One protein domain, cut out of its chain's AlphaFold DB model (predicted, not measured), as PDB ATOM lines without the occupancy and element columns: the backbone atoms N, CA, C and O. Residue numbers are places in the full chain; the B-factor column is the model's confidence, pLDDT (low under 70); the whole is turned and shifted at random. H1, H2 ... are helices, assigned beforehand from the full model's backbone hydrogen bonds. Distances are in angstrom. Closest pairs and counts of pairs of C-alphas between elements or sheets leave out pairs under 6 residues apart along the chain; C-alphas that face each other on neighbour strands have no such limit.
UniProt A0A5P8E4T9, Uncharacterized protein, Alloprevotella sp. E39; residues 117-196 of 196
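AT A GLANCE: This is residues 117 to 196 of the 196 residues of an uncharacterized protein of Alloprevotella sp. E39 (UniProt A0A5P8E4T9). Three helices of equal residue count, H1, H2 and H3, make an up-and-down bundle, their centres at the corners of a triangle. Two short helices, H4 and H5, form a corner at one side of it, and H5 packs crosswise on H1 and H3, while a long loop, residues 163 to 177, leads from H3 to H4. The printed part has 80 residues with five named helices, in the order H1 H2 H3 H4 H5, and no named strand; the class is all helix. The whole is compact, with a radius of gyration of the C-alphas of 11.2 A, and rounded, spanning 28 by 26 by 23 A.

IN THESE COORDINATES: Find C-alpha 117 at (95.392, 111.816, 138.321); from there H1, residues 117 to 129, runs 18.8 A. H2, residues 134 to 146, covers 18.5 A. Look next at C-alpha 150, at (88.502, 121.055, 138.420), where H3, residues 150 to 162, begins its 18.1 A. Farther on, H4, residues 178 to 185, measures 11.3 A. H5, residues 188 to 195, measures 10.7 A and ends with C-alpha 195 at (87.636, 112.984, 138.367).

HOW THE PARTS SIT: Begin with the bundle of H1, H2 and H3, up and down, each helix running against the one before it in the chain. H2 and H3 touch as a helical hairpin, opposite ways at a shallow tilt of 24 degrees; their closest C-alphas, those of Cys 141 and Ala 156, are 4.7 A apart. H1 touches H3, the same way at a shallow tilt of 20 degrees, closest at the C-alphas of Cys 120 and Leu 155, 6.8 A. H1 and H2 are close but not clearly touching, the C-alphas of Leu 127 and Ser 137 being closest at 6.2 A. Moving outward, H5 touches H3 about perpendicular, at 74 degrees, with the C-alphas of Gln 154 and Val 195 closest at 5.2 A. H1 touches H5 with residues 117 to 121 alone, about perpendicular at 79 degrees; the closest C-alphas are those of Tyr 121 and Tyr 188, 6.8 A. H4 and H5 touch only at the corner by their link, closest at the C-alphas of Val 184 and Phe 191, 4.6 A. H2 is apart from H4 and H5. Each O i to N i+4 pair is within hydrogen-bond range in H1, H2 and H3, against 3 of 4 in H4 and 2 of 4 in H5.

THE WHOLE: The two C-alphas farthest apart are those of Asp 148 and Tyr 179, 29.6 A. The printed part has no cut and ends at the chain's last residue, Thr 196. The link from H3 to H4, 15 residues, is long; the others are tight. Mean pLDDT of the printed part is 84.5, and residues 169 to 176 are under 70.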
ATOM      1  N   LEU A 117      96.447 112.844 138.254       92.88
ATOM      2  CA  LEU A 117      95.392 111.816 138.321       92.88
ATOM      3  C   LEU A 117      95.808 110.579 139.149       92.88
ATOM      4  O   LEU A 117      95.032 110.186 140.025       92.88
ATOM      5  N   PRO A 118      97.032 110.029 138.985       94.62
ATOM      6  CA  PRO A 118      97.572 109.017 139.893       94.62
ATOM      7  C   PRO A 118      97.496 109.417 141.370       94.62
ATOM      8  O   PRO A 118      97.032 108.645 142.205       94.62
ATOM      9  N   CYS A 119      97.893 110.650 141.699       95.62
ATOM     10  CA  CYS A 119      97.858 111.149 143.073       95.62
ATOM     11  C   CYS A 119      96.429 111.305 143.600       95.62
ATOM     12  O   CYS A 119      96.184 111.008 144.763       95.62
ATOM     13  N   CYS A 120      95.476 111.740 142.773       94.25
ATOM     14  CA  CYS A 120      94.069 111.819 143.162       94.25
ATOM     15  C   CYS A 120      93.517 110.445 143.557       94.25
ATOM     16  O   CYS A 120      92.864 110.324 144.595       94.25
ATOM     17  N   TYR A 121      93.825 109.413 142.766       94.88
ATOM     18  CA  TYR A 121      93.428 108.039 143.069       94.88
ATOM     19  C   TYR A 121      94.048 107.546 144.375       94.88
ATOM     20  O   TYR A 121      93.347 107.037 145.248       94.88
ATOM     21  N   LEU A 122      95.353 107.755 144.552       95.44
ATOM     22  CA  LEU A 122      96.048 107.323 145.760       95.44
ATOM     23  C   LEU A 122      95.601 108.093 147.011       95.44
ATOM     24  O   LEU A 122      95.536 107.498 148.082       95.44
ATOM     25  N   ILE A 123      95.225 109.375 146.904       95.69
ATOM     26  CA  ILE A 123      94.587 110.114 148.009       95.69
ATOM     27  C   ILE A 123      93.287 109.424 148.412       95.69
ATOM     28  O   ILE A 123      93.070 109.185 149.597       95.69
ATOM     29  N   PHE A 124      92.435 109.090 147.440       94.38
ATOM     30  CA  PHE A 124      91.180 108.396 147.712       94.38
ATOM     31  C   PHE A 124      91.422 107.042 148.392       94.38
ATOM     32  O   PHE A 124      90.817 106.767 149.427       94.38
ATOM     33  N   GLN A 125      92.363 106.238 147.888       94.31
ATOM     34  CA  GLN A 125      92.722 104.958 148.507       94.31
ATOM     35  C   GLN A 125      93.295 105.132 149.921       94.31
ATOM     36  O   GLN A 125      92.897 104.413 150.832       94.31
ATOM     37  N   GLN A 126      94.166 106.121 150.150       94.00
ATOM     38  CA  GLN A 126      94.700 106.392 151.488       94.00
ATOM     39  C   GLN A 126      93.607 106.784 152.479       94.00
ATOM     40  O   GLN A 126      93.596 106.272 153.592       94.00
ATOM     41  N   LEU A 127      92.658 107.632 152.074       93.81
ATOM     42  CA  LEU A 127      91.519 108.002 152.917       93.81
ATOM     43  C   LEU A 127      90.620 106.803 153.247       93.81
ATOM     44  O   LEU A 127      90.081 106.744 154.346       93.81
ATOM     45  N   ARG A 128      90.491 105.828 152.336       92.00
ATOM     46  CA  ARG A 128      89.756 104.577 152.597       92.00
ATOM     47  C   ARG A 128      90.457 103.698 153.626       92.00
ATOM     48  O   ARG A 128      89.802 103.149 154.501       92.00
ATOM     49  N   LEU A 129      91.784 103.592 153.560       90.88
ATOM     50  CA  LEU A 129      92.559 102.830 154.550       90.88
ATOM     51  C   LEU A 129      92.404 103.390 155.970       90.88
ATOM     52  O   LEU A 129      92.517 102.649 156.943       90.88
ATOM     53  N   VAL A 130      92.119 104.688 156.083       89.56
ATOM     54  CA  VAL A 130      91.894 105.396 157.348       89.56
ATOM     55  C   VAL A 130      90.448 105.873 157.491       89.56
ATOM     56  O   VAL A 130      90.205 106.896 158.119       89.56
ATOM     57  N   GLU A 131      89.472 105.139 156.943       82.50
ATOM     58  CA  GLU A 131      88.053 105.541 156.917       82.50
ATOM     59  C   GLU A 131      87.486 105.918 158.302       82.50
ATOM     60  O   GLU A 131      86.617 106.787 158.413       82.50
ATOM     61  N   GLY A 132      88.024 105.326 159.375       85.56
ATOM     62  CA  GLY A 132      87.683 105.680 160.757       85.56
ATOM     63  C   GLY A 132      88.062 107.113 161.170       85.56
ATOM     64  O   GLY A 132      87.442 107.670 162.076       85.56
ATOM     65  N   ASP A 133      89.028 107.749 160.500       90.25
ATOM     66  CA  ASP A 133      89.448 109.130 160.750       90.25
ATOM     67  C   ASP A 133      88.669 110.121 159.871       90.25
ATOM     68  O   ASP A 133      89.149 110.690 158.881       90.25
ATOM     69  N   ARG A 134      87.427 110.385 160.284       89.00
ATOM     70  CA  ARG A 134      86.561 111.376 159.623       89.00
ATOM     71  C   ARG A 134      87.171 112.783 159.607       89.00
ATOM     72  O   ARG A 134      86.847 113.568 158.711       89.00
ATOM     73  N   ASN A 135      88.040 113.118 160.564       91.06
ATOM     74  CA  ASN A 135      88.675 114.434 160.633       91.06
ATOM     75  C   ASN A 135      89.712 114.606 159.525       91.06
ATOM     76  O   ASN A 135      89.737 115.659 158.882       91.06
ATOM     77  N   LEU A 136      90.523 113.582 159.259       92.25
ATOM     78  CA  LEU A 136      91.478 113.596 158.155       92.25
ATOM     79  C   LEU A 136      90.766 113.689 156.800       92.25
ATOM     80  O   LEU A 136      91.120 114.545 155.988       92.25
ATOM     81  N   SER A 137      89.699 112.911 156.590       92.38
ATOM     82  CA  SER A 137      88.871 112.998 155.374       92.38
ATOM     83  C   SER A 137      88.255 114.387 155.188       92.38
ATOM     84  O   SER A 137      88.272 114.940 154.084       92.38
ATOM     85  N   ARG A 138      87.775 115.011 156.273       91.56
ATOM     86  CA  ARG A 138      87.260 116.388 156.249       91.56
ATOM     87  C   ARG A 138      88.349 117.402 155.904       91.56
ATOM     88  O   ARG A 138      88.138 118.223 155.013       91.56
ATOM     89  N   LYS A 139      89.507 117.347 156.571       92.38
ATOM     90  CA  LYS A 139      90.657 118.224 156.284       92.38
ATOM     91  C   LYS A 139      91.097 118.104 154.827       92.38
ATOM     92  O   LYS A 139      91.271 119.122 154.161       92.38
ATOM     93  N   ALA A 140      91.213 116.876 154.323       92.50
ATOM     94  CA  ALA A 140      91.579 116.609 152.940       92.50
ATOM     95  C   ALA A 140      90.569 117.225 151.962       92.50
ATOM     96  O   ALA A 140      90.955 117.934 151.036       92.50
ATOM     97  N   CYS A 141      89.271 117.028 152.197       91.25
ATOM     98  CA  CYS A 141      88.221 117.601 151.361       91.25
ATOM     99  C   CYS A 141      88.235 119.148 151.372       91.25
ATOM    100  O   CYS A 141      88.091 119.775 150.321       91.25
ATOM    101  N   ILE A 142      88.479 119.786 152.523       90.69
ATOM    102  CA  ILE A 142      88.635 121.251 152.611       90.69
ATOM    103  C   ILE A 142      89.856 121.717 151.808       90.69
ATOM    104  O   ILE A 142      89.734 122.631 150.993       90.69
ATOM    105  N   ALA A 143      91.010 121.076 151.999       91.69
ATOM    106  CA  ALA A 143      92.246 121.425 151.301       91.69
ATOM    107  C   ALA A 143      92.118 121.266 149.775       91.69
ATOM    108  O   ALA A 143      92.625 122.090 149.015       91.69
ATOM    109  N   LEU A 144      91.393 120.243 149.313       91.12
ATOM    110  CA  LEU A 144      91.086 120.054 147.896       91.12
ATOM    111  C   LEU A 144      90.183 121.166 147.346       91.12
ATOM    112  O   LEU A 144      90.457 121.690 146.272       91.12
ATOM    113  N   ASN A 145      89.157 121.593 148.086       89.00
ATOM    114  CA  ASN A 145      88.275 122.691 147.664       89.00
ATOM    115  C   ASN A 145      88.941 124.076 147.669       89.00
ATOM    116  O   ASN A 145      88.443 125.003 147.026       89.00
ATOM    117  N   GLN A 146      90.028 124.239 148.424       89.81
ATOM    118  CA  GLN A 146      90.831 125.464 148.432       89.81
ATOM    119  C   GLN A 146      91.704 125.600 147.183       89.81
ATOM    120  O   GLN A 146      92.107 126.711 146.844       89.81
ATOM    121  N   LYS A 147      91.987 124.498 146.484       87.12
ATOM    122  CA  LYS A 147      92.648 124.557 145.183       87.12
ATOM    123  C   LYS A 147      91.659 124.986 144.121       87.12
ATOM    124  O   LYS A 147      90.522 124.530 144.116       87.12
ATOM    125  N   ASP A 148      92.100 125.833 143.207       82.44
ATOM    126  CA  ASP A 148      91.263 126.345 142.127       82.44
ATOM    127  C   ASP A 148      91.454 125.522 140.845       82.44
ATOM    128  O   ASP A 148      91.863 126.028 139.804       82.44
ATOM    129  N   ASP A 149      91.232 124.206 140.940       86.81
ATOM    130  CA  ASP A 149      91.297 123.300 139.795       86.81
ATOM    131  C   ASP A 149      90.170 122.260 139.817       86.81
ATOM    132  O   ASP A 149      89.767 121.763 140.871       86.81
ATOM    133  N   VAL A 150      89.676 121.923 138.622       86.00
ATOM    134  CA  VAL A 150      88.502 121.055 138.420       86.00
ATOM    135  C   VAL A 150      88.687 119.687 139.078       86.00
ATOM    136  O   VAL A 150      87.777 119.199 139.748       86.00
ATOM    137  N   ARG A 151      89.879 119.092 138.950       87.75
ATOM    138  CA  ARG A 151      90.162 117.745 139.468       87.75
ATOM    139  C   ARG A 151      90.124 117.715 140.986       87.75
ATOM    140  O   ARG A 151      89.558 116.791 141.567       87.75
ATOM    141  N   SER A 152      90.695 118.724 141.641       89.75
ATOM    142  CA  SER A 152      90.619 118.831 143.098       89.75
ATOM    143  C   SER A 152      89.174 118.986 143.577       89.75
ATOM    144  O   SER A 152      88.804 118.345 144.558       89.75
ATOM    145  N   HIS A 153      88.326 119.751 142.875       88.06
ATOM    146  CA  HIS A 153      86.900 119.867 143.229       88.06
ATOM    147  C   HIS A 153      86.129 118.562 143.010       88.06
ATOM    148  O   HIS A 153      85.347 118.175 143.877       88.06
ATOM    149  N   GLN A 154      86.368 117.856 141.901       88.81
ATOM    150  CA  GLN A 154      85.756 116.548 141.637       88.81
ATOM    151  C   GLN A 154      86.173 115.510 142.688       88.81
ATOM    152  O   GLN A 154      85.320 114.818 143.241       88.81
ATOM    153  N   LEU A 155      87.464 115.442 143.033       90.75
ATOM    154  CA  LEU A 155      87.945 114.555 144.092       90.75
ATOM    155  C   LEU A 155      87.350 114.930 145.454       90.75
ATOM    156  O   LEU A 155      86.950 114.046 146.208       90.75
ATOM    157  N   ALA A 156      87.260 116.224 145.774       90.75
ATOM    158  CA  ALA A 156      86.648 116.678 147.017       90.75
ATOM    159  C   ALA A 156      85.178 116.247 147.113       90.75
ATOM    160  O   ALA A 156      84.758 115.761 148.165       90.75
ATOM    161  N   ALA A 157      84.421 116.387 146.022       88.31
ATOM    162  CA  ALA A 157      83.040 115.925 145.938       88.31
ATOM    163  C   ALA A 157      82.952 114.404 146.121       88.31
ATOM    164  O   ALA A 157      82.184 113.946 146.961       88.31
ATOM    165  N   LEU A 158      83.803 113.635 145.428       88.81
ATOM    166  CA  LEU A 158      83.839 112.174 145.526       88.81
ATOM    167  C   LEU A 158      84.111 111.722 146.963       88.81
ATOM    168  O   LEU A 158      83.387 110.886 147.489       88.81
ATOM    169  N   VAL A 159      85.120 112.303 147.614       90.19
ATOM    170  CA  VAL A 159      85.457 112.024 149.019       90.19
ATOM    171  C   VAL A 159      84.278 112.375 149.928       90.19
ATOM    172  O   VAL A 159      83.891 111.581 150.782       90.19
ATOM    173  N   ALA A 160      83.669 113.545 149.749       89.19
ATOM    174  CA  ALA A 160      82.565 113.967 150.598       89.19
ATOM    175  C   ALA A 160      81.301 113.112 150.419       89.19
ATOM    176  O   ALA A 160      80.595 112.874 151.398       89.19
ATOM    177  N   ASP A 161      81.011 112.654 149.202       86.62
ATOM    178  CA  ASP A 161      79.886 111.759 148.923       86.62
ATOM    179  C   ASP A 161      80.174 110.330 149.411       86.62
ATOM    180  O   ASP A 161      79.319 109.739 150.067       86.62
ATOM    181  N   TYR A 162      81.390 109.813 149.199       87.06
ATOM    182  CA  TYR A 162      81.805 108.475 149.640       87.06
ATOM    183  C   TYR A 162      81.798 108.332 151.170       87.06
ATOM    184  O   TYR A 162      81.182 107.415 151.699       87.06
ATOM    185  N   PHE A 163      82.414 109.271 151.898       87.50
ATOM    186  CA  PHE A 163      82.500 109.215 153.366       87.50
ATOM    187  C   PHE A 163      81.289 109.843 154.083       87.50
ATOM    188  O   PHE A 163      81.274 109.954 155.317       87.50
ATOM    189  N   GLY A 164      80.278 110.305 153.336       86.50
ATOM    190  CA  GLY A 164      79.088 110.953 153.892       86.50
ATOM    191  C   GLY A 164      79.422 112.190 154.731       86.50
ATOM    192  O   GLY A 164      78.971 112.317 155.872       86.50
ATOM    193  N   LEU A 165      80.273 113.081 154.216       86.50
ATOM    194  CA  LEU A 165      80.656 114.320 154.893       86.50
ATOM    195  C   LEU A 165      79.604 115.409 154.608       86.50
ATOM    196  O   LEU A 165      79.411 115.798 153.454       86.50
ATOM    197  N   GLN A 166      78.926 115.900 155.651       75.56
ATOM    198  CA  GLN A 166      77.847 116.893 155.517       75.56
ATOM    199  C   GLN A 166      78.316 118.354 155.663       75.56
ATOM    200  O   GLN A 166      77.741 119.237 155.040       75.56
ATOM    201  N   ASP A 167      79.417 118.607 156.379       74.56
ATOM    202  CA  ASP A 167      79.885 119.967 156.713       74.56
ATOM    203  C   ASP A 167      81.093 120.433 155.882       74.56
ATOM    204  O   ASP A 167      82.026 121.068 156.398       74.56
ATOM    205  N   VAL A 168      81.144 120.061 154.605       75.69
ATOM    206  CA  VAL A 168      82.259 120.442 153.730       75.69
ATOM    207  C   VAL A 168      81.726 121.233 152.547       75.69
ATOM    208  O   VAL A 168      80.729 120.807 151.962       75.69
ATOM    209  N   PRO A 169      82.351 122.370 152.178       68.81
ATOM    210  CA  PRO A 169      81.918 123.134 151.017       68.81
ATOM    211  C   PRO A 169      81.968 122.247 149.774       68.81
ATOM    212  O   PRO A 169      83.043 121.901 149.297       68.81
ATOM    213  N   LYS A 170      80.812 121.851 149.242       61.66
ATOM    214  CA  LYS A 170      80.744 121.126 147.974       61.66
ATOM    215  C   LYS A 170      80.605 122.148 146.859       61.66
ATOM    216  O   LYS A 170      79.541 122.740 146.698       61.66
ATOM    217  N   ARG A 171      81.675 122.361 146.089       61.34
ATOM    218  CA  ARG A 171      81.585 123.125 144.831       61.34
ATOM    219  C   ARG A 171      80.913 122.314 143.721       61.34
ATOM    220  O   ARG A 171      80.323 122.886 142.815       61.34
ATOM    221  N   VAL A 172      80.973 120.986 143.827       59.56
ATOM    222  CA  VAL A 172      80.380 120.020 142.897       59.56
ATOM    223  C   VAL A 172      79.592 118.987 143.707       59.56
ATOM    224  O   VAL A 172      80.034 118.578 144.778       59.56
ATOM    225  N   MET A 173      78.424 118.568 143.215       63.25
ATOM    226  CA  MET A 173      77.663 117.448 143.780       63.25
ATOM    227  C   MET A 173      77.791 116.231 142.867       63.25
ATOM    228  O   MET A 173      77.329 116.279 141.726       63.25
ATOM    229  N   LEU A 174      78.352 115.127 143.367       65.94
ATOM    230  CA  LEU A 174      78.362 113.850 142.661       65.94
ATOM    231  C   LEU A 174      77.267 112.967 143.275       65.94
ATOM    232  O   LEU A 174      77.445 112.319 144.298       65.94
ATOM    233  N   LYS A 175      76.081 112.917 142.658       64.50
ATOM    234  CA  LYS A 175      75.012 111.995 143.097       64.50
ATOM    235  C   LYS A 175      75.350 110.548 142.701       64.50
ATOM    236  O   LYS A 175      74.692 109.972 141.835       64.50
ATOM    237  N   LEU A 176      76.396 109.983 143.301       66.62
ATOM    238  CA  LEU A 176      76.849 108.619 143.049       66.62
ATOM    239  C   LEU A 176      75.840 107.624 143.615       66.62
ATOM    240  O   LEU A 176      75.474 107.665 144.788       66.62
ATOM    241  N   LYS A 177      75.389 106.707 142.764       72.94
ATOM    242  CA  LYS A 177      74.580 105.562 143.180       72.94
ATOM    243  C   LYS A 177      75.483 104.520 143.862       72.94
ATOM    244  O   LYS A 177      76.652 104.414 143.492       72.94
ATOM    245  N   PRO A 178      74.960 103.678 144.774       71.44
ATOM    246  CA  PRO A 178      75.770 102.707 145.521       71.44
ATOM    247  C   PRO A 178      76.650 101.794 144.650       71.44
ATOM    248  O   PRO A 178      77.812 101.559 144.962       71.44
ATOM    249  N   TYR A 179      76.143 101.344 143.497       71.94
ATOM    250  CA  TYR A 179      76.917 100.508 142.569       71.94
ATOM    251  C   TYR A 179      78.082 101.251 141.892       71.94
ATOM    252  O   TYR A 179      79.018 100.618 141.411       71.94
ATOM    253  N   GLN A 180      78.019 102.584 141.811       75.94
ATOM    254  CA  GLN A 180      79.093 103.406 141.256       75.94
ATOM    255  C   GLN A 180      80.232 103.533 142.266       75.94
ATOM    256  O   GLN A 180      81.386 103.447 141.862       75.94
ATOM    257  N   LEU A 181      79.919 103.629 143.565       74.75
ATOM    258  CA  LEU A 181      80.923 103.669 144.634       74.75
ATOM    259  C   LEU A 181      81.807 102.418 144.591       74.75
ATOM    260  O   LEU A 181      83.022 102.535 144.468       74.75
ATOM    261  N   HIS A 182      81.200 101.231 144.529       75.88
ATOM    262  CA  HIS A 182      81.953  99.975 144.471       75.88
ATOM    263  C   HIS A 182      82.850  99.840 143.225       75.88
ATOM    264  O   HIS A 182      83.884  99.175 143.248       75.88
ATOM    265  N   ARG A 183      82.490 100.481 142.106       77.50
ATOM    266  CA  ARG A 183      83.324 100.471 140.891       77.50
ATOM    267  C   ARG A 183      84.553 101.363 141.019       77.50
ATOM    268  O   ARG A 183      85.611 100.987 140.520       77.50
ATOM    269  N   VAL A 184      84.405 102.516 141.669       80.38
ATOM    270  CA  VAL A 184      85.481 103.492 141.907       80.38
ATOM    271  C   VAL A 184      86.533 102.941 142.869       80.38
ATOM    272  O   VAL A 184      87.720 103.208 142.718       80.38
ATOM    273  N   GLU A 185      86.107 102.126 143.830       78.56
ATOM    274  CA  GLU A 185      86.983 101.483 144.814       78.56
ATOM    275  C   GLU A 185      88.020 100.537 144.207       78.56
ATOM    276  O   GLU A 185      89.131 100.438 144.728       78.56
ATOM    277  N   ASN A 186      87.638  99.827 143.144       79.75
ATOM    278  CA  ASN A 186      88.343  98.634 142.671       79.75
ATOM    279  C   ASN A 186      89.088  98.837 141.347       79.75
ATOM    280  O   ASN A 186      89.692  97.898 140.837       79.75
ATOM    281  N   SER A 187      89.019 100.027 140.746       86.06
ATOM    282  CA  SER A 187      89.659 100.279 139.456       86.06
ATOM    283  C   SER A 187      90.065 101.737 139.300       86.06
ATOM    284  O   SER A 187      89.243 102.649 139.405       86.06
ATOM    285  N   TYR A 188      91.342 101.930 138.966       87.62
ATOM    286  CA  TYR A 188      91.900 103.221 138.581       87.62
ATOM    287  C   TYR A 188      91.163 103.830 137.375       87.62
ATOM    288  O   TYR A 188      90.862 105.021 137.372       87.62
ATOM    289  N   GLU A 189      90.803 103.014 136.382       87.31
ATOM    290  CA  GLU A 189      90.070 103.468 135.193       87.31
ATOM    291  C   GLU A 189      88.666 103.964 135.553       87.31
ATOM    292  O   GLU A 189      88.248 105.041 135.127       87.31
ATOM    293  N   ASN A 190      87.953 103.211 136.399       85.94
ATOM    294  CA  ASN A 190      86.638 103.629 136.877       85.94
ATOM    295  C   ASN A 190      86.726 104.915 137.692       85.94
ATOM    296  O   ASN A 190      85.849 105.760 137.554       85.94
ATOM    297  N   PHE A 191      87.762 105.066 138.519       88.69
ATOM    298  CA  PHE A 191      87.992 106.281 139.289       88.69
ATOM    299  C   PHE A 191      88.195 107.499 138.383       88.69
ATOM    300  O   PHE A 191      87.523 108.509 138.592       88.69
ATOM    301  N   ILE A 192      89.060 107.403 137.363       86.88
ATOM    302  CA  ILE A 192      89.349 108.525 136.456       86.88
ATOM    303  C   ILE A 192      88.066 109.076 135.837       86.88
ATOM    304  O   ILE A 192      87.888 110.288 135.848       86.88
ATOM    305  N   ASN A 193      87.138 108.213 135.413       83.62
ATOM    306  CA  ASN A 193      85.863 108.625 134.809       83.62
ATOM    307  C   ASN A 193      85.004 109.567 135.682       83.62
ATOM    308  O   ASN A 193      84.061 110.163 135.169       83.62
ATOM    309  N   PHE A 194      85.286 109.696 136.985       77.62
ATOM    310  CA  PHE A 194      84.591 110.623 137.889       77.62
ATOM    311  C   PHE A 194      85.396 111.880 138.250       77.62
ATOM    312  O   PHE A 194      84.814 112.839 138.760       77.62
ATOM    313  N   VAL A 195      86.713 111.880 138.023       78.75
ATOM    314  CA  VAL A 195      87.636 112.984 138.367       78.75
ATOM    315  C   VAL A 195      88.343 113.595 137.149       78.75
ATOM    316  O   VAL A 195      89.375 114.259 137.286       78.75
ATOM    317  N   THR A 196      87.791 113.363 135.961       74.88
ATOM    318  CA  THR A 196      88.048 114.104 134.719       74.88
ATOM    319  C   THR A 196      86.720 114.595 134.188       74.88
ATOM    320  O   THR A 196      86.582 115.822 134.001       74.88
TER     321      THR A 196